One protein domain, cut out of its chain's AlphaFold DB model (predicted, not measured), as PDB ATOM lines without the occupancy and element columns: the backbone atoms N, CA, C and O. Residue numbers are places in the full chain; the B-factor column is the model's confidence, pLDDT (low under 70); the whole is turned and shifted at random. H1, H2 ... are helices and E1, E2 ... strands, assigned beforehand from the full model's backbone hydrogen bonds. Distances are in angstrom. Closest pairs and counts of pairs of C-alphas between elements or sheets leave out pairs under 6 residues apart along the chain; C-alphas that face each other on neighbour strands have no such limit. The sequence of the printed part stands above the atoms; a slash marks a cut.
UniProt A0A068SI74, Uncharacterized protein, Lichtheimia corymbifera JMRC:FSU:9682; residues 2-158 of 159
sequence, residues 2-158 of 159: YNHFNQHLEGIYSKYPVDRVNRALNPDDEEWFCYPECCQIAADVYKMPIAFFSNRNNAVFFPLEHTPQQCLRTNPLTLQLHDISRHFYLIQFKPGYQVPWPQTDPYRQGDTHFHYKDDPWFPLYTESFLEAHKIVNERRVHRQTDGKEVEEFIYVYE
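This is residues 2 to 158 of the 159 residues of an uncharacterized protein of Lichtheimia corymbifera JMRC:FSU:9682 (UniProt A0A068SI74). What does one see first? A small four-stranded sheet, E2 E1 E3 E4, has the helix H3 over one face, with H1 and H2 beyond H3, away from the sheet. Past the E2 edge lie loops with the helices H4 and H5, and from there the long hairpin of E5 and E6 reaches outward as an arm, its tip, residues 144 to 149, sticking out. What is it made of? The printed part has 157 residues, with five named helices and six named strands in the order H1 H2 H3 E1 E2 E3 E4 H4 H5 E5 E6; the class is mixed, helices and strands, and under half of the residues are in named elements. How large is it? It is compact, with a radius of gyration of the C-alphas of 16.7 A and spans of 54 by 40 by 33 A; the larger sheet is mixed and the smaller, E5 and E6, is antiparallel.

Where are the strands of the larger sheet? E2 is residues 59 to 61, E1 residues 50 to 53, E3 residues 77 to 82, 16.2 A long, and E4 residues 87 to 91, 12.4 A long. Where are the helices? H3 is residues 37 to 46, 14.2 A from C-alpha 37 at (-20.619, 2.574, -5.395) to C-alpha 46. H1 is residues 2 to 7, beginning at C-alpha 2 at (-19.929, 14.406, -5.883), and H2 is residues 18 to 25, 10.5 A long. H4 is residues 108 to 112, and H5 is residues 126 to 134, 12.7 A long. Where is the last hairpin? E5 is residues 136 to 145, 25.4 A long, and bends by 50 degrees at residue 142; E6 is residues 148 to 157, 28.2 A long, ending at C-alpha 157 at (-27.548, -13.774, -6.594).

How is the larger sheet joined? E2 and E1 are an antiparallel hairpin, with N 50 and O 61 at 2.8 A; E1 and E3 are parallel, with N 51 and O 77 at 2.8 A; E3 and E4 are an antiparallel hairpin, with N 80 and O 89 at 2.9 A. From edge to edge the strands' lines turn by 73 degrees. What is on the sheet? H3 is on one face, making two layers, a helix on one face of a sheet; its height over the sheet is 7.7 A, and it runs along the strands, at 25 degrees to E1 on the local plane. The closest C-alphas of H3 and E1 are those of Ala 43 and Ile 50, 5.5 A apart. What lies beyond H3? H1 only just touches H3, with 3 pairs of C-alphas within 8 A, the closest being Phe 5 and Ile 41 at 6.7 A, about perpendicular at 87 degrees. H2 also only just touches H3, with 3 such pairs, the closest being Val 21 and Glu 37 at 7.1 A, at a steep tilt of 57 degrees. In H1, H2, H3, H4 and H5 every O i to N i+4 pair is within hydrogen-bond range. How do the later parts stand? The closest C-alphas of E2 and H5 are those of Val 60 and Ser 128, 7.7 A apart, while H4 is near E6. E5 and E6 are an antiparallel hairpin, with N 143 and O 150 at 2.9 A.

How far does it reach? The two C-alphas farthest apart are those of Ser 85 and Gly 147, at 56.1 A. Residues 94 to 99 and 144 to 149 stand free; the body without them spans 48 by 36 by 33 A. Which links are long? Those from H2 to H3, E2 to E3, E4 to H4 and H4 to H5 are long, and the printed part has no cut. Where is confidence low? The mean pLDDT of the printed part is 84.3, and 28 residues are under 70, among them residues 109 to 114, 135 to 141 and 151 to 158.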
ATOM      1  N   TYR A   2     -18.821  13.973  -6.761       87.88
ATOM      2  CA  TYR A   2     -19.929  14.406  -5.883       87.88
ATOM      3  C   TYR A   2     -21.115  15.076  -6.607       87.88
ATOM      4  O   TYR A   2     -22.246  14.615  -6.502       87.88
ATOM      5  N   ASN A   3     -20.856  16.106  -7.424       88.25
ATOM      6  CA  ASN A   3     -21.920  16.796  -8.169       88.25
ATOM      7  C   ASN A   3     -22.680  15.872  -9.132       88.25
ATOM      8  O   ASN A   3     -23.891  15.994  -9.256       88.25
ATOM      9  N   HIS A   4     -21.974  14.951  -9.796       90.50
ATOM     10  CA  HIS A   4     -22.595  13.991 -10.708       90.50
ATOM     11  C   HIS A   4     -23.473  12.999  -9.939       90.50
ATOM     12  O   HIS A   4     -24.618  12.791 -10.312       90.50
ATOM     13  N   PHE A   5     -22.982  12.462  -8.818       89.00
ATOM     14  CA  PHE A   5     -23.777  11.583  -7.962       89.00
ATOM     15  C   PHE A   5     -25.096  12.244  -7.536       89.00
ATOM     16  O   PHE A   5     -26.161  11.680  -7.761       89.00
ATOM     17  N   ASN A   6     -25.040  13.476  -7.021       88.19
ATOM     18  CA  ASN A   6     -26.235  14.197  -6.575       88.19
ATOM     19  C   ASN A   6     -27.217  14.522  -7.711       88.19
ATOM     20  O   ASN A   6     -28.424  14.489  -7.497       88.19
ATOM     21  N   GLN A   7     -26.726  14.817  -8.919       89.94
ATOM     22  CA  GLN A   7     -27.583  15.079 -10.083       89.94
ATOM     23  C   GLN A   7     -28.340  13.836 -10.565       89.94
ATOM     24  O   GLN A   7     -29.410  13.968 -11.150       89.94
ATOM     25  N   HIS A   8     -27.790  12.646 -10.320       87.94
ATOM     26  CA  HIS A   8     -28.325  11.371 -10.800       87.94
ATOM     27  C   HIS A   8     -28.850  10.475  -9.660       87.94
ATOM     28  O   HIS A   8     -29.126   9.291  -9.871       87.94
ATOM     29  N   LEU A   9     -29.012  11.036  -8.455       85.38
ATOM     30  CA  LEU A   9     -29.368  10.303  -7.238       85.38
ATOM     31  C   LEU A   9     -30.730   9.608  -7.336       85.38
ATOM     32  O   LEU A   9     -30.868   8.461  -6.932       85.38
ATOM     33  N   GLU A  10     -31.726  10.287  -7.903       84.94
ATOM     34  CA  GLU A  10     -33.079   9.741  -8.085       84.94
ATOM     35  C   GLU A  10     -33.177   8.757  -9.268       84.94
ATOM     36  O   GLU A  10     -34.208   8.119  -9.455       84.94
ATOM     37  N   GLY A  11     -32.111   8.626 -10.065       84.75
ATOM     38  CA  GLY A  11     -32.047   7.757 -11.239       84.75
ATOM     39  C   GLY A  11     -31.129   6.559 -11.017       84.75
ATOM     40  O   GLY A  11     -31.381   5.711 -10.158       84.75
ATOM     41  N   ILE A  12     -30.045   6.502 -11.795       83.38
ATOM     42  CA  ILE A  12     -29.101   5.371 -11.860       83.38
ATOM     43  C   ILE A  12     -28.418   5.033 -10.523       83.38
ATOM     44  O   ILE A  12     -27.896   3.933 -10.363       83.38
ATOM     45  N   TYR A  13     -28.439   5.944  -9.544       86.44
ATOM     46  CA  TYR A  13     -27.831   5.737  -8.224       86.44
ATOM     47  C   TYR A  13     -28.830   5.548  -7.077       86.44
ATOM     48  O   TYR A  13     -28.415   5.425  -5.925       86.44
ATOM     49  N   SER A  14     -30.126   5.464  -7.374       83.62
ATOM     50  CA  SER A  14     -31.206   5.343  -6.378       83.62
ATOM     51  C   SER A  14     -31.095   4.120  -5.458       83.62
ATOM     52  O   SER A  14     -31.625   4.121  -4.349       83.62
ATOM     53  N   LYS A  15     -30.372   3.084  -5.892       79.56
ATOM     54  CA  LYS A  15     -30.110   1.856  -5.125       79.56
ATOM     55  C   LYS A  15     -28.983   1.974  -4.095       79.56
ATOM     56  O   LYS A  15     -28.818   1.076  -3.271       79.56
ATOM     57  N   TYR A  16     -28.154   3.015  -4.172       83.75
ATOM     58  CA  TYR A  16     -26.963   3.130  -3.335       83.75
ATOM     59  C   TYR A  16     -27.271   3.737  -1.959       83.75
ATOM     60  O   TYR A  16     -28.166   4.576  -1.835       83.75
ATOM     61  N   PRO A  17     -26.520   3.355  -0.905       83.56
ATOM     62  CA  PRO A  17     -26.663   3.929   0.430       83.56
ATOM     63  C   PRO A  17     -26.205   5.397   0.446       83.56
ATOM     64  O   PRO A  17     -25.036   5.705   0.694       83.56
ATOM     65  N   VAL A  18     -27.157   6.299   0.188       85.50
ATOM     66  CA  VAL A  18     -26.953   7.736  -0.061       85.50
ATOM     67  C   VAL A  18     -26.046   8.402   0.968       85.50
ATOM     68  O   VAL A  18     -25.092   9.077   0.587       85.50
ATOM     69  N   ASP A  19     -26.294   8.182   2.259       88.12
ATOM     70  CA  ASP A  19     -25.540   8.832   3.336       88.12
ATOM     71  C   ASP A  19     -24.049   8.506   3.274       88.12
ATOM     72  O   ASP A  19     -23.201   9.390   3.386       88.12
ATOM     73  N   ARG A  20     -23.718   7.228   3.069       88.44
ATOM     74  CA  ARG A  20     -22.328   6.776   3.047       88.44
ATOM     75  C   ARG A  20     -21.607   7.272   1.800       88.44
ATOM     76  O   ARG A  20     -20.483   7.749   1.909       88.44
ATOM     77  N   VAL A  21     -22.258   7.195   0.640       89.25
ATOM     78  CA  VAL A  21     -21.685   7.688  -0.621       89.25
ATOM     79  C   VAL A  21     -21.475   9.201  -0.562       89.25
ATOM     80  O   VAL A  21     -20.427   9.689  -0.978       89.25
ATOM     81  N   ASN A  22     -22.423   9.949   0.008       89.25
ATOM     82  CA  ASN A  22     -22.290  11.394   0.176       89.25
ATOM     83  C   ASN A  22     -21.105  11.771   1.057       89.25
ATOM     84  O   ASN A  22     -20.363  12.673   0.680       89.25
ATOM     85  N   ARG A  23     -20.900  11.075   2.182       91.00
ATOM     86  CA  ARG A  23     -19.703  11.275   3.006       91.00
ATOM     87  C   ARG A  23     -18.434  10.935   2.226       91.00
ATOM     88  O   ARG A  23     -17.571  11.786   2.093       91.00
ATOM     89  N   ALA A  24     -18.367   9.760   1.598       91.19
ATOM     90  CA  ALA A  24     -17.177   9.316   0.861       91.19
ATOM     91  C   ALA A  24     -16.789  10.217  -0.330       91.19
ATOM     92  O   ALA A  24     -15.639  10.224  -0.766       91.19
ATOM     93  N   LEU A  25     -17.752  10.942  -0.906       89.69
ATOM     94  CA  LEU A  25     -17.529  11.861  -2.024       89.69
ATOM     95  C   LEU A  25     -17.379  13.329  -1.593       89.69
ATOM     96  O   LEU A  25     -17.015  14.157  -2.436       89.69
ATOM     97  N   ASN A  26     -17.665  13.660  -0.334       86.69
ATOM     98  CA  ASN A  26     -17.496  14.999   0.213       86.69
ATOM     99  C   ASN A  26     -16.012  15.234   0.555       86.69
ATOM    100  O   ASN A  26     -15.468  14.504   1.379       86.69
ATOM    101  N   PRO A  27     -15.340  16.244  -0.033       82.75
ATOM    102  CA  PRO A  27     -13.932  16.519   0.259       82.75
ATOM    103  C   PRO A  27     -13.662  16.947   1.710       82.75
ATOM    104  O   PRO A  27     -12.513  16.879   2.139       82.75
ATOM    105  N   ASP A  28     -14.691  17.390   2.439       87.69
ATOM    106  CA  ASP A  28     -14.589  17.833   3.834       87.69
ATOM    107  C   ASP A  28     -14.883  16.710   4.851       87.69
ATOM    108  O   ASP A  28     -14.842  16.949   6.058       87.69
ATOM    109  N   ASP A  29     -15.210  15.500   4.388       90.38
ATOM    110  CA  ASP A  29     -15.486  14.335   5.235       90.38
ATOM    111  C   ASP A  29     -14.294  13.358   5.232       90.38
ATOM    112  O   ASP A  29     -13.506  13.302   4.287       90.38
ATOM    113  N   GLU A  30     -14.148  12.578   6.306       88.12
ATOM    114  CA  GLU A  30     -13.076  11.587   6.461       88.12
ATOM    115  C   GLU A  30     -13.496  10.173   6.026       88.12
ATOM    116  O   GLU A  30     -12.696   9.240   6.121       88.12
ATOM    117  N   GLU A  31     -14.736   9.968   5.570       89.19
ATOM    118  CA  GLU A  31     -15.194   8.682   5.044       89.19
ATOM    119  C   GLU A  31     -14.385   8.286   3.799       89.19
ATOM    120  O   GLU A  31     -14.209   9.043   2.845       89.19
ATOM    121  N   TRP A  32     -13.884   7.052   3.799       86.25
ATOM    122  CA  TRP A  32     -13.084   6.541   2.691       86.25
ATOM    123  C   TRP A  32     -13.975   6.037   1.557       86.25
ATOM    124  O   TRP A  32     -15.119   5.634   1.757       86.25
ATOM    125  N   PHE A  33     -13.395   5.998   0.358       86.00
ATOM    126  CA  PHE A  33     -14.001   5.464  -0.862       86.00
ATOM    127  C   PHE A  33     -14.779   4.158  -0.608       86.00
ATOM    128  O   PHE A  33     -14.213   3.166  -0.131       86.00
ATOM    129  N   CYS A  34     -16.070   4.140  -0.952       84.75
ATOM    130  CA  CYS A  34     -16.938   2.985  -0.750       84.75
ATOM    131  C   CYS A  34     -17.048   2.130  -2.023       84.75
ATOM    132  O   CYS A  34     -17.375   2.605  -3.110       84.75
ATOM    133  N   TYR A  35     -16.722   0.843  -1.881       85.12
ATOM    134  CA  TYR A  35     -16.991  -0.176  -2.891       85.12
ATOM    135  C   TYR A  35     -18.366  -0.804  -2.619       85.12
ATOM    136  O   TYR A  35     -18.616  -1.156  -1.457       85.12
ATOM    137  N   PRO A  36     -19.183  -1.061  -3.659       85.81
ATOM    138  CA  PRO A  36     -18.899  -0.861  -5.091       85.81
ATOM    139  C   PRO A  36     -19.218   0.543  -5.645       85.81
ATOM    140  O   PRO A  36     -18.810   0.872  -6.758       85.81
ATOM    141  N   GLU A  37     -19.912   1.389  -4.890       89.25
ATOM    142  CA  GLU A  37     -20.619   2.574  -5.395       89.25
ATOM    143  C   GLU A  37     -19.688   3.617  -6.020       89.25
ATOM    144  O   GLU A  37     -19.931   4.102  -7.127       89.25
ATOM    145  N   CYS A  38     -18.574   3.938  -5.357       92.25
ATOM    146  CA  CYS A  38     -17.628   4.913  -5.884       92.25
ATOM    147  C   CYS A  38     -16.935   4.424  -7.167       92.25
ATOM    148  O   CYS A  38     -16.500   5.262  -7.959       92.25
ATOM    149  N   CYS A  39     -16.841   3.108  -7.408       93.94
ATOM    150  CA  CYS A  39     -16.293   2.584  -8.663       93.94
ATOM    151  C   CYS A  39     -17.245   2.844  -9.828       93.94
ATOM    152  O   CYS A  39     -16.799   3.322 -10.870       93.94
ATOM    153  N   GLN A  40     -18.543   2.592  -9.637       93.12
ATOM    154  CA  GLN A  40     -19.547   2.880 -10.657       93.12
ATOM    155  C   GLN A  40     -19.623   4.385 -10.947       93.12
ATOM    156  O   GLN A  40     -19.488   4.804 -12.094       93.12
ATOM    157  N   ILE A  41     -19.693   5.215  -9.901       93.44
ATOM    158  CA  ILE A  41     -19.723   6.679 -10.049       93.44
ATOM    159  C   ILE A  41     -18.458   7.192 -10.748       93.44
ATOM    160  O   ILE A  41     -18.518   8.119 -11.556       93.44
ATOM    161  N   ALA A  42     -17.291   6.607 -10.461       94.69
ATOM    162  CA  ALA A  42     -16.061   6.956 -11.164       94.69
ATOM    163  C   ALA A  42     -16.131   6.563 -12.646       94.69
ATOM    164  O   ALA A  42     -15.711   7.356 -13.489       94.69
ATOM    165  N   ALA A  43     -16.674   5.385 -12.972       95.31
ATOM    166  CA  ALA A  43     -16.816   4.941 -14.353       95.31
ATOM    167  C   ALA A  43     -17.662   5.928 -15.169       95.31
ATOM    168  O   ALA A  43     -17.222   6.400 -16.220       95.31
ATOM    169  N   ASP A  44     -18.821   6.317 -14.638       93.81
ATOM    170  CA  ASP A  44     -19.734   7.264 -15.284       93.81
ATOM    171  C   ASP A  44     -19.107   8.657 -15.448       93.81
ATOM    172  O   ASP A  44     -19.111   9.229 -16.542       93.81
ATOM    173  N   VAL A  45     -18.481   9.183 -14.389       94.81
ATOM    174  CA  VAL A  45     -17.879  10.528 -14.384       94.81
ATOM    175  C   VAL A  45     -16.703  10.633 -15.345       94.81
ATOM    176  O   VAL A  45     -16.577  11.626 -16.065       94.81
ATOM    177  N   TYR A  46     -15.826   9.630 -15.354       94.88
ATOM    178  CA  TYR A  46     -14.644   9.631 -16.210       94.88
ATOM    179  C   TYR A  46     -14.909   9.041 -17.595       94.88
ATOM    180  O   TYR A  46     -13.999   9.040 -18.424       94.88
ATOM    181  N   LYS A  47     -16.133   8.567 -17.869       95.31
ATOM    182  CA  LYS A  47     -16.538   7.980 -19.154       95.31
ATOM    183  C   LYS A  47     -15.539   6.930 -19.636       95.31
ATOM    184  O   LYS A  47     -15.050   6.975 -20.769       95.31
ATOM    185  N   MET A  48     -15.165   6.041 -18.728       96.56
ATOM    186  CA  MET A  48     -14.263   4.927 -18.986       96.56
ATOM    187  C   MET A  48     -14.492   3.833 -17.945       96.56
ATOM    188  O   MET A  48     -14.927   4.143 -16.837       96.56
ATOM    189  N   PRO A  49     -14.156   2.572 -18.238       96.56
ATOM    190  CA  PRO A  49     -14.341   1.509 -17.262       96.56
ATOM    191  C   PRO A  49     -13.409   1.649 -16.050       96.56
ATOM    192  O   PRO A  49     -12.304   2.190 -16.156       96.56
ATOM    193  N   ILE A  50     -13.827   1.113 -14.906       96.62
ATOM    194  CA  ILE A  50     -13.028   1.005 -13.681       96.62
ATOM    195  C   ILE A  50     -12.915  -0.473 -13.321       96.62
ATOM    196  O   ILE A  50     -13.918  -1.129 -13.069       96.62
ATOM    197  N   ALA A  51     -11.699  -1.011 -13.292       95.94
ATOM    198  CA  ALA A  51     -11.441  -2.362 -12.813       95.94
ATOM    199  C   ALA A  51     -10.973  -2.285 -11.363       95.94
ATOM    200  O   ALA A  51      -9.973  -1.631 -11.067       95.94
ATOM    201  N   PHE A  52     -11.689  -2.953 -10.473       95.19
ATOM    202  CA  PHE A  52     -11.386  -3.023  -9.055       95.19
ATOM    203  C   PHE A  52     -10.891  -4.418  -8.700       95.19
ATOM    204  O   PHE A  52     -11.551  -5.411  -9.013       95.19
ATOM    205  N   PHE A  53      -9.768  -4.473  -7.993       93.06
ATOM    206  CA  PHE A  53      -9.208  -5.700  -7.455       93.06
ATOM    207  C   PHE A  53      -9.008  -5.609  -5.941       93.06
ATOM    208  O   PHE A  53      -8.531  -4.602  -5.416       93.06
ATOM    209  N   SER A  54      -9.338  -6.685  -5.235       91.50
ATOM    210  CA  SER A  54      -9.030  -6.910  -3.819       91.50
ATOM    211  C   SER A  54      -8.934  -8.412  -3.547       91.50
ATOM    212  O   SER A  54      -9.243  -9.227  -4.417       91.50
ATOM    213  N   ASN A  55      -8.547  -8.823  -2.337       86.88
ATOM    214  CA  ASN A  55      -8.534 -10.261  -2.037       86.88
ATOM    215  C   ASN A  55      -9.942 -10.841  -1.838       86.88
ATOM    216  O   ASN A  55     -10.091 -12.058  -1.796       86.88
ATOM    217  N   ARG A  56     -10.964  -9.990  -1.663       84.62
ATOM    218  CA  ARG A  56     -12.342 -10.414  -1.366       84.62
ATOM    219  C   ARG A  56     -13.273 -10.270  -2.558       84.62
ATOM    220  O   ARG A  56     -14.052 -11.166  -2.832       84.62
ATOM    221  N   ASN A  57     -13.181  -9.139  -3.243       84.81
ATOM    222  CA  ASN A  57     -14.073  -8.757  -4.327       84.81
ATOM    223  C   ASN A  57     -13.268  -8.229  -5.511       84.81
ATOM    224  O   ASN A  57     -12.357  -7.418  -5.333       84.81
ATOM    225  N   ASN A  58     -13.647  -8.652  -6.711       90.69
ATOM    226  CA  ASN A  58     -13.082  -8.160  -7.957       90.69
ATOM    227  C   ASN A  58     -14.227  -7.912  -8.932       90.69
ATOM    228  O   ASN A  58     -15.069  -8.793  -9.108       90.69
ATOM    229  N   ALA A  59     -14.253  -6.734  -9.548       93.69
ATOM    230  CA  ALA A  59     -15.286  -6.386 -10.512       93.69
ATOM    231  C   ALA A  59     -14.805  -5.318 -11.499       93.69
ATOM    232  O   ALA A  59     -13.949  -4.492 -11.169       93.69
ATOM    233  N   VAL A  60     -15.365  -5.321 -12.706       95.25
ATOM    234  CA  VAL A  60     -15.231  -4.227 -13.672       95.25
ATOM    235  C   VAL A  60     -16.549  -3.467 -13.792       95.25
ATOM    236  O   VAL A  60     -17.601  -4.035 -14.075       95.25
ATOM    237  N   PHE A  61     -16.472  -2.161 -13.578       94.69
ATOM    238  CA  PHE A  61     -17.580  -1.221 -13.658       94.69
ATOM    239  C   PHE A  61     -17.484  -0.490 -14.986       94.69
ATOM    240  O   PHE A  61     -16.450   0.114 -15.282       94.69
ATOM    241  N   PHE A  62     -18.543  -0.537 -15.789       94.25
ATOM    242  CA  PHE A  62     -18.610   0.249 -17.016       94.25
ATOM    243  C   PHE A  62     -19.584   1.406 -16.841       94.25
ATOM    244  O   PHE A  62     -20.550   1.276 -16.085       94.25
ATOM    245  N   PRO A  63     -19.387   2.507 -17.580       93.62
ATOM    246  CA  PRO A  63     -20.378   3.565 -17.646       93.62
ATOM    247  C   PRO A  63     -21.772   3.005 -17.975       93.62
ATOM    248  O   PRO A  63     -21.910   2.181 -18.886       93.62
ATOM    249  N   LEU A  64     -22.791   3.420 -17.226       89.00
ATOM    250  CA  LEU A  64     -24.178   2.981 -17.414       89.00
ATOM    251  C   LEU A  64     -24.827   3.693 -18.600       89.00
ATOM    252  O   LEU A  64     -25.537   3.077 -19.386       89.00
ATOM    253  N   GLU A  65     -24.529   4.981 -18.772       87.19
ATOM    254  CA  GLU A  65     -25.162   5.827 -19.794       87.19
ATOM    255  C   GLU A  65     -24.320   5.992 -21.071       87.19
ATOM    256  O   GLU A  65     -24.717   6.716 -21.984       87.19
ATOM    257  N   HIS A  66     -23.142   5.360 -21.148       91.25
ATOM    258  CA  HIS A  66     -22.233   5.507 -22.288       91.25
ATOM    259  C   HIS A  66     -21.859   4.156 -22.898       91.25
ATOM    260  O   HIS A  66     -21.422   3.229 -22.212       91.25
ATOM    261  N   THR A  67     -21.956   4.075 -24.224       92.50
ATOM    262  CA  THR A  67     -21.411   2.956 -24.999       92.50
ATOM    263  C   THR A  67     -19.882   3.054 -25.092       92.50
ATOM    264  O   THR A  67     -19.315   4.138 -24.894       92.50
ATOM    265  N   PRO A  68     -19.177   1.968 -25.467       95.88
ATOM    266  CA  PRO A  68     -17.734   2.013 -25.689       95.88
ATOM    267  C   PRO A  68     -17.287   3.112 -26.662       95.88
ATOM    268  O   PRO A  68     -16.232   3.710 -26.472       95.88
ATOM    269  N   GLN A  69     -18.093   3.411 -27.685       95.25
ATOM    270  CA  GLN A  69     -17.789   4.428 -28.699       95.25
ATOM    271  C   GLN A  69     -17.925   5.860 -28.165       95.25
ATOM    272  O   GLN A  69     -17.334   6.778 -28.725       95.25
ATOM    273  N   GLN A  70     -18.703   6.057 -27.101       95.50
ATOM    274  CA  GLN A  70     -18.904   7.359 -26.459       95.50
ATOM    275  C   GLN A  70     -17.892   7.625 -25.333       95.50
ATOM    276  O   GLN A  70     -17.870   8.720 -24.767       95.50
ATOM    277  N   CYS A  71     -17.073   6.630 -24.989       95.88
ATOM    278  CA  CYS A  71     -16.112   6.705 -23.899       95.88
ATOM    279  C   CYS A  71     -14.764   7.275 -24.336       95.88
ATOM    280  O   CYS A  71     -14.341   7.129 -25.481       95.88
ATOM    281  N   LEU A  72     -14.049   7.883 -23.386       93.69
ATOM    282  CA  LEU A  72     -12.701   8.415 -23.621       93.69
ATOM    283  C   LEU A  72     -11.705   7.298 -23.946       93.69
ATOM    284  O   LEU A  72     -10.755   7.493 -24.702       93.69
ATOM    285  N   ARG A  73     -11.911   6.130 -23.335       93.31
ATOM    286  CA  ARG A  73     -11.170   4.900 -23.600       93.31
ATOM    287  C   ARG A  73     -11.986   3.693 -23.165       93.31
ATOM    288  O   ARG A  73     -12.810   3.788 -22.258       93.31
ATOM    289  N   THR A  74     -11.684   2.552 -23.768       94.62
ATOM    290  CA  THR A  74     -12.284   1.263 -23.411       94.62
ATOM    291  C   THR A  74     -11.451   0.485 -22.400       94.62
ATOM    292  O   THR A  74     -12.010  -0.306 -21.660       94.62
ATOM    293  N   ASN A  75     -10.143   0.742 -22.302       93.00
ATOM    294  CA  ASN A  75      -9.298   0.137 -21.270       93.00
ATOM    295  C   ASN A  75      -9.609   0.739 -19.888       93.00
ATOM    296  O   ASN A  75      -9.674   1.970 -19.768       93.00
ATOM    297  N   PRO A  76      -9.747  -0.084 -18.837       95.69
ATOM    298  CA  PRO A  76     -10.179   0.400 -17.544       95.69
ATOM    299  C   PRO A  76      -9.063   1.161 -16.830       95.69
ATOM    300  O   PRO A  76      -7.872   0.897 -17.014       95.69
ATOM    301  N   LEU A  77      -9.450   2.076 -15.944       95.81
ATOM    302  CA  LEU A  77      -8.582   2.478 -14.843       95.81
ATOM    303  C   LEU A  77      -8.554   1.339 -13.824       95.81
ATOM    304  O   LEU A  77      -9.608   0.908 -13.366       95.81
ATOM    305  N   THR A  78      -7.369   0.841 -13.479       95.81
ATOM    306  CA  THR A  78      -7.247  -0.305 -12.573       95.81
ATOM    307  C   THR A  78      -6.860   0.127 -11.169       95.81
ATOM    308  O   THR A  78      -5.812   0.739 -10.964       95.81
ATOM    309  N   LEU A  79      -7.705  -0.226 -10.207       94.94
ATOM    310  CA  LEU A  79      -7.536   0.029  -8.786       94.94
ATOM    311  C   LEU A  79      -7.300  -1.291  -8.058       94.94
ATOM    312  O   LEU A  79      -8.047  -2.246  -8.251       94.94
ATOM    313  N   GLN A  80      -6.295  -1.326  -7.188       94.31
ATOM    314  CA  GLN A  80      -6.065  -2.427  -6.256       94.31
ATOM    315  C   GLN A  80      -6.250  -1.924  -4.828       94.31
ATOM    316  O   GLN A  80      -5.493  -1.063  -4.378       94.31
ATOM    317  N   LEU A  81      -7.202  -2.494  -4.094       93.31
ATOM    318  CA  LEU A  81      -7.269  -2.349  -2.647       93.31
ATOM    319  C   LEU A  81      -6.267  -3.302  -2.004       93.31
ATOM    320  O   LEU A  81      -6.311  -4.514  -2.222       93.31
ATOM    321  N   HIS A  82      -5.374  -2.765  -1.186       90.31
ATOM    322  CA  HIS A  82      -4.534  -3.580  -0.322       90.31
ATOM    323  C   HIS A  82      -5.201  -3.718   1.048       90.31
ATOM    324  O   HIS A  82      -5.210  -2.770   1.831       90.31
ATOM    325  N   ASP A  83      -5.753  -4.895   1.343       83.88
ATOM    326  CA  ASP A  83      -6.620  -5.132   2.510       83.88
ATOM    327  C   ASP A  83      -6.007  -4.721   3.857       83.88
ATOM    328  O   ASP A  83      -6.720  -4.252   4.744       83.88
ATOM    329  N   ILE A  84      -4.689  -4.880   4.020       87.06
ATOM    330  CA  ILE A  84      -4.006  -4.587   5.290       87.06
ATOM    331  C   ILE A  84      -3.850  -3.079   5.486       87.06
ATOM    332  O   ILE A  84      -4.184  -2.552   6.542       87.06
ATOM    333  N   SER A  85      -3.354  -2.374   4.466       87.44
ATOM    334  CA  SER A  85      -3.157  -0.919   4.550       87.44
ATOM    335  C   SER A  85      -4.430  -0.134   4.246       87.44
ATOM    336  O   SER A  85      -4.432   1.084   4.390       87.44
ATOM    337  N   ARG A  86      -5.488  -0.820   3.788       86.56
ATOM    338  CA  ARG A  86      -6.766  -0.260   3.334       86.56
ATOM    339  C   ARG A  86      -6.603   0.860   2.297       86.56
ATOM    340  O   ARG A  86      -7.430   1.754   2.201       86.56
ATOM    341  N   HIS A  87      -5.527   0.806   1.516       88.88
ATOM    342  CA  HIS A  87      -5.177   1.849   0.558       88.88
ATOM    343  C   HIS A  87      -5.408   1.377  -0.875       88.88
ATOM    344  O   HIS A  87      -5.191   0.201  -1.182       88.88
ATOM    345  N   PHE A  88      -5.808   2.310  -1.737       90.94
ATOM    346  CA  PHE A  88      -5.971   2.078  -3.164       90.94
ATOM    347  C   PHE A  88      -4.696   2.410  -3.918       90.94
ATOM    348  O   PHE A  88      -4.173   3.516  -3.822       90.94
ATOM    349  N   TYR A  89      -4.239   1.468  -4.728       93.69
ATOM    350  CA  TYR A  89      -3.145   1.679  -5.658       93.69
ATOM    351  C   TYR A  89      -3.684   1.747  -7.079       93.69
ATOM    352  O   TYR A  89      -4.465   0.894  -7.501       93.69
ATOM    353  N   LEU A  90      -3.225   2.747  -7.831       94.69
ATOM    354  CA  LEU A  90      -3.387   2.772  -9.276       94.69
ATOM    355  C   LEU A  90      -2.412   1.768  -9.893       94.69
ATOM    356  O   LEU A  90      -1.197   1.898  -9.733       94.69
ATOM    357  N   ILE A  91      -2.940   0.786 -10.615       94.88
ATOM    358  CA  ILE A  91      -2.134  -0.247 -11.262       94.88
ATOM    359  C   ILE A  91      -1.893   0.114 -12.724       94.88
ATOM    360  O   ILE A  91      -2.809   0.478 -13.462       94.88
ATOM    361  N   GLN A  92      -0.639  -0.025 -13.148       93.88
ATOM    362  CA  GLN A  92      -0.236   0.056 -14.545       93.88
ATOM    363  C   GLN A  92       0.355  -1.283 -14.969       93.88
ATOM    364  O   GLN A  92       1.271  -1.807 -14.332       93.88
ATOM    365  N   PHE A  93      -0.170  -1.840 -16.056       91.31
ATOM    366  CA  PHE A  93       0.323  -3.095 -16.602       91.31
ATOM    367  C   PHE A  93       1.505  -2.858 -17.537       91.31
ATOM    368  O   PHE A  93       1.591  -1.842 -18.230       91.31
ATOM    369  N   LYS A  94       2.414  -3.834 -17.582       92.88
ATOM    370  CA  LYS A  94       3.490  -3.839 -18.573       92.88
ATOM    371  C   LYS A  94       2.897  -3.966 -19.984       92.88
ATOM    372  O   LYS A  94       1.897  -4.669 -20.152       92.88
ATOM    373  N   PRO A  95       3.526  -3.360 -21.007       91.50
ATOM    374  CA  PRO A  95       3.093  -3.532 -22.390       91.50
ATOM    375  C   PRO A  95       2.984  -5.014 -22.775       91.50
ATOM    376  O   PRO A  95       3.876  -5.804 -22.468       91.50
ATOM    377  N   GLY A  96       1.888  -5.387 -23.439       89.75
ATOM    378  CA  GLY A  96       1.638  -6.753 -23.916       89.75
ATOM    379  C   GLY A  96       1.126  -7.742 -22.865       89.75
ATOM    380  O   GLY A  96       0.769  -8.863 -23.227       89.75
ATOM    381  N   TYR A  97       1.049  -7.352 -21.588       91.69
ATOM    382  CA  TYR A  97       0.445  -8.197 -20.561       91.69
ATOM    383  C   TYR A  97      -1.054  -8.379 -20.831       91.69
ATOM    384  O   TYR A  97      -1.790  -7.403 -20.969       91.69
ATOM    385  N   GLN A  98      -1.494  -9.635 -20.905       88.69
ATOM    386  CA  GLN A  98      -2.905  -9.980 -21.046       88.69
ATOM    387  C   GLN A  98      -3.536  -9.974 -19.658       88.69
ATOM    388  O   GLN A  98      -3.219 -10.828 -18.829       88.69
ATOM    389  N   VAL A  99      -4.383  -8.983 -19.390       88.62
ATOM    390  CA  VAL A  99      -5.038  -8.847 -18.089       88.62
ATOM    391  C   VAL A  99      -6.240  -9.790 -18.036       88.62
ATOM    392  O   VAL A  99      -7.129  -9.662 -18.880       88.62
ATOM    393  N   PRO A 100      -6.315 -10.709 -17.058       88.19
ATOM    394  CA  PRO A 100      -7.539 -11.450 -16.800       88.19
ATOM    395  C   PRO A 100      -8.535 -10.504 -16.121       88.19
ATOM    396  O   PRO A 100      -8.470 -10.282 -14.911       88.19
ATOM    397  N   TRP A 101      -9.406  -9.871 -16.908       92.75
ATOM    398  CA  TRP A 101     -10.407  -8.962 -16.356       92.75
ATOM    399  C   TRP A 101     -11.364  -9.716 -15.426       92.75
ATOM    400  O   TRP A 101     -11.761 -10.837 -15.746       92.75
ATOM    401  N   PRO A 102     -11.737  -9.122 -14.278       92.56
ATOM    402  CA  PRO A 102     -12.677  -9.748 -13.365       92.56
ATOM    403  C   PRO A 102     -14.080  -9.747 -13.976       92.56
ATOM    404  O   PRO A 102     -14.316  -9.139 -15.023       92.56
ATOM    405  N   GLN A 103     -15.015 -10.401 -13.299       91.44
ATOM    406  CA  GLN A 103     -16.435 -10.330 -13.632       91.44
ATOM    407  C   GLN A 103     -16.948  -8.882 -13.674       91.44
ATOM    408  O   GLN A 103     -16.351  -7.978 -13.084       91.44
ATOM    409  N   THR A 104     -18.043  -8.634 -14.384       90.00
ATOM    410  CA  THR A 104     -18.671  -7.304 -14.397       90.00
ATOM    411  C   THR A 104     -19.261  -6.942 -13.039       90.00
ATOM    412  O   THR A 104     -19.448  -7.816 -12.194       90.00
ATOM    413  N   ASP A 105     -19.576  -5.659 -12.839       83.69
ATOM    414  CA  ASP A 105     -20.351  -5.203 -11.682       83.69
ATOM    415  C   ASP A 105     -21.556  -6.132 -11.470       83.69
ATOM    416  O   ASP A 105     -22.354  -6.295 -12.406       83.69
ATOM    417  N   PRO A 106     -21.696  -6.741 -10.275       66.69
ATOM    418  CA  PRO A 106     -22.826  -7.602  -9.979       66.69
ATOM    419  C   PRO A 106     -24.151  -6.902 -10.262       66.69
ATOM    420  O   PRO A 106     -25.059  -7.548 -10.764       66.69
ATOM    421  N   TYR A 107     -24.272  -5.592 -10.040       68.94
ATOM    422  CA  TYR A 107     -25.551  -4.892 -10.150       68.94
ATOM    423  C   TYR A 107     -25.859  -4.302 -11.530       68.94
ATOM    424  O   TYR A 107     -26.916  -3.695 -11.700       68.94
ATOM    425  N   ARG A 108     -24.985  -4.502 -12.523       76.69
ATOM    426  CA  ARG A 108     -25.092  -3.857 -13.838       76.69
ATOM    427  C   ARG A 108     -26.402  -4.153 -14.566       76.69
ATOM    428  O   ARG A 108     -27.008  -3.250 -15.132       76.69
ATOM    429  N   GLN A 109     -26.849  -5.409 -14.560       60.28
ATOM    430  CA  GLN A 109     -28.086  -5.784 -15.254       60.28
ATOM    431  C   GLN A 109     -29.336  -5.194 -14.594       60.28
ATOM    432  O   GLN A 109     -30.303  -4.898 -15.292       60.28
ATOM    433  N   GLY A 110     -29.307  -4.988 -13.271       52.50
ATOM    434  CA  GLY A 110     -30.390  -4.310 -12.555       52.50
ATOM    435  C   GLY A 110     -30.571  -2.856 -12.997       52.50
ATOM    436  O   GLY A 110     -31.657  -2.308 -12.835       52.50
ATOM    437  N   ASP A 111     -29.543  -2.258 -13.604       53.44
ATOM    438  CA  ASP A 111     -29.558  -0.858 -14.030       53.44
ATOM    439  C   ASP A 111     -29.831  -0.692 -15.523       53.44
ATOM    440  O   ASP A 111     -30.458   0.284 -15.938       53.44
ATOM    441  N   THR A 112     -29.364  -1.628 -16.354       50.75
ATOM    442  CA  THR A 112     -29.421  -1.458 -17.810       50.75
ATOM    443  C   THR A 112     -30.740  -1.901 -18.433       50.75
ATOM    444  O   THR A 112     -30.938  -1.616 -19.602       50.75
ATOM    445  N   HIS A 113     -31.676  -2.527 -17.708       57.03
ATOM    446  CA  HIS A 113     -32.950  -3.062 -18.250       57.03
ATOM    447  C   HIS A 113     -32.791  -4.068 -19.417       57.03
ATOM    448  O   HIS A 113     -33.786  -4.539 -19.967       57.03
ATOM    449  N   PHE A 114     -31.559  -4.409 -19.804       63.25
ATOM    450  CA  PHE A 114     -31.241  -5.247 -20.953       63.25
ATOM    451  C   PHE A 114     -30.661  -6.588 -20.499       63.25
ATOM    452  O   PHE A 114     -29.990  -6.710 -19.467       63.25
ATOM    453  N   HIS A 115     -30.880  -7.613 -21.317       75.94
ATOM    454  CA  HIS A 115     -30.176  -8.875 -21.169       75.94
ATOM    455  C   HIS A 115     -28.665  -8.634 -21.365       75.94
ATOM    456  O   HIS A 115     -28.269  -7.870 -22.239       75.94
ATOM    457  N   TYR A 116     -27.792  -9.277 -20.581       79.75
ATOM    458  CA  TYR A 116     -26.348  -8.972 -20.560       79.75
ATOM    459  C   TYR A 116     -25.661  -9.091 -21.928       79.75
ATOM    460  O   TYR A 116     -24.682  -8.403 -22.187       79.75
ATOM    461  N   LYS A 117     -26.177  -9.954 -22.812       84.31
ATOM    462  CA  LYS A 117     -25.686 -10.103 -24.196       84.31
ATOM    463  C   LYS A 117     -25.951  -8.878 -25.072       84.31
ATOM    464  O   LYS A 117     -25.247  -8.690 -26.058       84.31
ATOM    465  N   ASP A 118     -26.945  -8.079 -24.709       86.56
ATOM    466  CA  ASP A 118     -27.332  -6.861 -25.417       86.56
ATOM    467  C   ASP A 118     -26.608  -5.627 -24.854       86.56
ATOM    468  O   ASP A 118     -26.723  -4.532 -25.406       86.56
ATOM    469  N   ASP A 119     -25.834  -5.786 -23.772       88.81
ATOM    470  CA  ASP A 119     -25.034  -4.701 -23.218       88.81
ATOM    471  C   ASP A 119     -23.968  -4.256 -24.236       88.81
ATOM    472  O   ASP A 119     -23.218  -5.089 -24.758       88.81
ATOM    473  N   PRO A 120     -23.828  -2.948 -24.511       91.62
ATOM    474  CA  PRO A 120     -22.873  -2.461 -25.504       91.62
ATOM    475  C   PRO A 120     -21.410  -2.775 -25.151       91.62
ATOM    476  O   PRO A 120     -20.553  -2.745 -26.034       91.62
ATOM    477  N   TRP A 121     -21.104  -3.087 -23.887       92.75
ATOM    478  CA  TRP A 121     -19.770  -3.499 -23.443       92.75
ATOM    479  C   TRP A 121     -19.508  -4.998 -23.595       92.75
ATOM    480  O   TRP A 121     -18.342  -5.403 -23.573       92.75
ATOM    481  N   PHE A 122     -20.549  -5.813 -23.799       92.06
ATOM    482  CA  PHE A 122     -20.443  -7.267 -23.896       92.06
ATOM    483  C   PHE A 122     -19.399  -7.729 -24.921       92.06
ATOM    484  O   PHE A 122     -18.525  -8.500 -24.532       92.06
ATOM    485  N   PRO A 123     -19.354  -7.220 -26.173       93.69
ATOM    486  CA  PRO A 123     -18.388  -7.703 -27.164       93.69
ATOM    487  C   PRO A 123     -16.916  -7.463 -26.795       93.69
ATOM    488  O   PRO A 123     -16.035  -8.144 -27.316       93.69
ATOM    489  N   LEU A 124     -16.635  -6.477 -25.937       93.94
ATOM    490  CA  LEU A 124     -15.278  -6.138 -25.498       93.94
ATOM    491  C   LEU A 124     -14.868  -6.879 -24.220       93.94
ATOM    492  O   LEU A 124     -13.677  -7.047 -23.968       93.94
ATOM    493  N   TYR A 125     -15.847  -7.311 -23.424       93.62
ATOM    494  CA  TYR A 125     -15.657  -7.897 -22.099       93.62
ATOM    495  C   TYR A 125     -16.423  -9.213 -21.935       93.62
ATOM    496  O   TYR A 125     -16.880  -9.533 -20.841       93.62
ATOM    497  N   THR A 126     -16.550  -9.988 -23.015       92.44
ATOM    498  CA  THR A 126     -17.369 -11.206 -23.077       92.44
ATOM    499  C   THR A 126     -17.140 -12.120 -21.876       92.44
ATOM    500  O   THR A 126     -18.089 -12.468 -21.183       92.44
ATOM    501  N   GLU A 127     -15.881 -12.450 -21.575       90.94
ATOM    502  CA  GLU A 127     -15.534 -13.339 -20.458       90.94
ATOM    503  C   GLU A 127     -15.958 -12.771 -19.099       90.94
ATOM    504  O   GLU A 127     -16.491 -13.504 -18.271       90.94
ATOM    505  N   SER A 128     -15.803 -11.463 -18.877       92.12
ATOM    506  CA  SER A 128     -16.241 -10.805 -17.641       92.12
ATOM    507  C   SER A 128     -17.754 -10.911 -17.442       92.12
ATOM    508  O   SER A 128     -18.212 -11.148 -16.325       92.12
ATOM    509  N   PHE A 129     -18.537 -10.741 -18.513       89.62
ATOM    510  CA  PHE A 129     -19.995 -10.881 -18.457       89.62
ATOM    511  C   PHE A 129     -20.416 -12.337 -18.254       89.62
ATOM    512  O   PHE A 129     -21.320 -12.613 -17.468       89.62
ATOM    513  N   LEU A 130     -19.756 -13.273 -18.939       87.25
ATOM    514  CA  LEU A 130     -20.025 -14.699 -18.775       87.25
ATOM    515  C   LEU A 130     -19.693 -15.175 -17.358       87.25
ATOM    516  O   LEU A 130     -20.454 -15.960 -16.804       87.25
ATOM    517  N   GLU A 131     -18.602 -14.690 -16.759       86.50
ATOM    518  CA  GLU A 131     -18.241 -15.015 -15.377       86.50
ATOM    519  C   GLU A 131     -19.271 -14.472 -14.385       86.50
ATOM    520  O   GLU A 131     -19.758 -15.229 -13.548       86.50
ATOM    521  N   ALA A 132     -19.679 -13.207 -14.537       83.62
ATOM    522  CA  ALA A 132     -20.721 -12.610 -13.699       83.62
ATOM    523  C   ALA A 132     -22.043 -13.385 -13.784       83.62
ATOM    524  O   ALA A 132     -22.759 -13.511 -12.799       83.62
ATOM    525  N   HIS A 133     -22.374 -13.935 -14.952       76.62
ATOM    526  CA  HIS A 133     -23.619 -14.672 -15.137       76.62
ATOM    527  C   HIS A 133     -23.597 -16.081 -14.520       76.62
ATOM    528  O   HIS A 133     -24.655 -16.614 -14.202       76.62
ATOM    529  N   LYS A 134     -22.422 -16.687 -14.288       75.94
ATOM    530  CA  LYS A 134     -22.334 -18.012 -13.635       75.94
ATOM    531  C   LYS A 134     -22.865 -18.011 -12.203       75.94
ATOM    532  O   LYS A 134     -23.297 -19.055 -11.733       75.94
ATOM    533  N   ILE A 135     -22.801 -16.868 -11.525       66.94
ATOM    534  CA  ILE A 135     -23.196 -16.705 -10.116       66.94
ATOM    535  C   ILE A 135     -24.626 -16.167  -9.953       66.94
ATOM    536  O   ILE A 135     -25.065 -15.875  -8.841       66.94
ATOM    537  N   VAL A 136     -25.355 -16.011 -11.061       63.88
ATOM    538  CA  VAL A 136     -26.707 -15.457 -11.077       63.88
ATOM    539  C   VAL A 136     -27.695 -16.527 -11.531       63.88
ATOM    540  O   VAL A 136     -27.615 -17.031 -12.649       63.88
ATOM    541  N   ASN A 137     -28.691 -16.818 -10.696       60.56
ATOM    542  CA  ASN A 137     -29.824 -17.646 -11.087       60.56
ATOM    543  C   ASN A 137     -30.826 -16.807 -11.896       60.56
ATOM    544  O   ASN A 137     -31.419 -15.856 -11.381       60.56
ATOM    545  N   GLU A 138     -31.019 -17.163 -13.170       64.75
ATOM    546  CA  GLU A 138     -31.981 -16.519 -14.070       64.75
ATOM    547  C   GLU A 138     -33.372 -17.140 -13.901       64.75
ATOM    548  O   GLU A 138     -33.577 -18.336 -14.121       64.75
ATOM    549  N   ARG A 139     -34.363 -16.309 -13.566       59.41
ATOM    550  CA  ARG A 139     -35.773 -16.688 -13.606       59.41
ATOM    551  C   ARG A 139     -36.516 -15.816 -14.606       59.41
ATOM    552  O   ARG A 139     -36.649 -14.611 -14.415       59.41
ATOM    553  N   ARG A 140     -37.079 -16.451 -15.632       65.44
ATOM    554  CA  ARG A 140     -37.994 -15.797 -16.573       65.44
ATOM    555  C   ARG A 140     -39.364 -15.633 -15.945       65.44
ATOM    556  O   ARG A 140     -39.940 -16.598 -15.435       65.44
ATOM    557  N   VAL A 141     -39.881 -14.414 -15.987       69.31
ATOM    558  CA  VAL A 141     -41.225 -14.087 -15.528       69.31
ATOM    559  C   VAL A 141     -41.946 -13.361 -16.649       69.31
ATOM    560  O   VAL A 141     -41.446 -12.403 -17.222       69.31
ATOM    561  N   HIS A 142     -43.143 -13.834 -16.967       71.50
ATOM    562  CA  HIS A 142     -44.018 -13.183 -17.927       71.50
ATOM    563  C   HIS A 142     -44.968 -12.282 -17.150       71.50
ATOM    564  O   HIS A 142     -45.727 -12.763 -16.301       71.50
ATOM    565  N   ARG A 143     -44.918 -10.975 -17.409       68.50
ATOM    566  CA  ARG A 143     -45.798  -9.999 -16.770       68.50
ATOM    567  C   ARG A 143     -46.673  -9.340 -17.821       68.50
ATOM    568  O   ARG A 143     -46.207  -8.997 -18.902       68.50
ATOM    569  N   GLN A 144     -47.952  -9.153 -17.509       62.94
ATOM    570  CA  GLN A 144     -48.797  -8.292 -18.327       62.94
ATOM    571  C   GLN A 144     -48.709  -6.856 -17.824       62.94
ATOM    572  O   GLN A 144     -48.984  -6.577 -16.656       62.94
ATOM    573  N   THR A 145     -48.347  -5.944 -18.718       64.94
ATOM    574  CA  THR A 145     -48.354  -4.499 -18.474       64.94
ATOM    575  C   THR A 145     -49.049  -3.836 -19.657       64.94
ATOM    576  O   THR A 145     -48.691  -4.079 -20.807       64.94
ATOM    577  N   ASP A 146     -50.116  -3.083 -19.384       70.44
ATOM    578  CA  ASP A 146     -50.957  -2.419 -20.394       70.44
ATOM    579  C   ASP A 146     -51.441  -3.336 -21.536       70.44
ATOM    580  O   ASP A 146     -51.493  -2.953 -22.705       70.44
ATOM    581  N   GLY A 147     -51.785  -4.585 -21.203       71.00
ATOM    582  CA  GLY A 147     -52.279  -5.577 -22.166       71.00
ATOM    583  C   GLY A 147     -51.212  -6.161 -23.099       71.00
ATOM    584  O   GLY A 147     -51.553  -6.936 -23.992       71.00
ATOM    585  N   LYS A 148     -49.931  -5.828 -22.895       58.59
ATOM    586  CA  LYS A 148     -48.791  -6.466 -23.559       58.59
ATOM    587  C   LYS A 148     -48.101  -7.426 -22.603       58.59
ATOM    588  O   LYS A 148     -47.930  -7.133 -21.421       58.59
ATOM    589  N   GLU A 149     -47.716  -8.578 -23.131       63.72
ATOM    590  CA  GLU A 149     -46.845  -9.509 -22.429       63.72
ATOM    591  C   GLU A 149     -45.411  -8.982 -22.512       63.72
ATOM    592  O   GLU A 149     -44.894  -8.733 -23.602       63.72
ATOM    593  N   VAL A 150     -44.807  -8.753 -21.352       72.00
ATOM    594  CA  VAL A 150     -43.422  -8.320 -21.202       72.00
ATOM    595  C   VAL A 150     -42.672  -9.460 -20.522       72.00
ATOM    596  O   VAL A 150     -43.075  -9.932 -19.456       72.00
ATOM    597  N   GLU A 151     -41.610  -9.929 -21.173       66.00
ATOM    598  CA  GLU A 151     -40.668 -10.875 -20.582       66.00
ATOM    599  C   GLU A 151     -39.730 -10.090 -19.660       66.00
ATOM    600  O   GLU A 151     -39.030  -9.176 -20.093       66.00
ATOM    601  N   GLU A 152     -39.765 -10.416 -18.371       63.72
ATOM    602  CA  GLU A 152     -38.932  -9.820 -17.334       63.72
ATOM    603  C   GLU A 152     -37.987 -10.903 -16.798       63.72
ATOM    604  O   GLU A 152     -38.411 -12.005 -16.431       63.72
ATOM    605  N   PHE A 153     -36.691 -10.606 -16.765       57.97
ATOM    606  CA  PHE A 153     -35.683 -11.496 -16.198       57.97
ATOM    607  C   PHE A 153     -35.421 -11.080 -14.753       57.97
ATOM    608  O   PHE A 153     -34.947  -9.976 -14.497       57.97
ATOM    609  N   ILE A 154     -35.732 -11.963 -13.805       60.59
ATOM    610  CA  ILE A 154     -35.387 -11.772 -12.397       60.59
ATOM    611  C   ILE A 154     -34.097 -12.533 -12.123       60.59
ATOM    612  O   ILE A 154     -34.018 -13.744 -12.334       60.59
ATOM    613  N   TYR A 155     -33.103 -11.808 -11.629       58.34
ATOM    614  CA  TYR A 155     -31.776 -12.315 -11.322       58.34
ATOM    615  C   TYR A 155     -31.625 -12.450  -9.805       58.34
ATOM    616  O   TYR A 155     -31.775 -11.472  -9.074       58.34
ATOM    617  N   VAL A 156     -31.372 -13.670  -9.325       59.09
ATOM    618  CA  VAL A 156     -31.134 -13.952  -7.901       59.09
ATOM    619  C   VAL A 156     -29.661 -14.301  -7.728       59.09
ATOM    620  O   VAL A 156     -29.193 -15.284  -8.298       59.09
ATOM    621  N   TYR A 157     -28.935 -13.490  -6.964       52.34
ATOM    622  CA  TYR A 157     -27.548 -13.774  -6.594       52.34
ATOM    623  C   TYR A 157     -27.537 -14.911  -5.568       52.34
ATOM    624  O   TYR A 157     -28.301 -14.861  -4.603       52.34
ATOM    625  N   GLU A 158     -26.718 -15.941  -5.783       50.50
ATOM    626  CA  GLU A 158     -26.438 -16.915  -4.721       50.50
ATOM    627  C   GLU A 158     -25.612 -16.220  -3.625       50.50
ATOM    628  O   GLU A 158     -24.628 -15.546  -3.936       50.50
TER     629      GLU A 158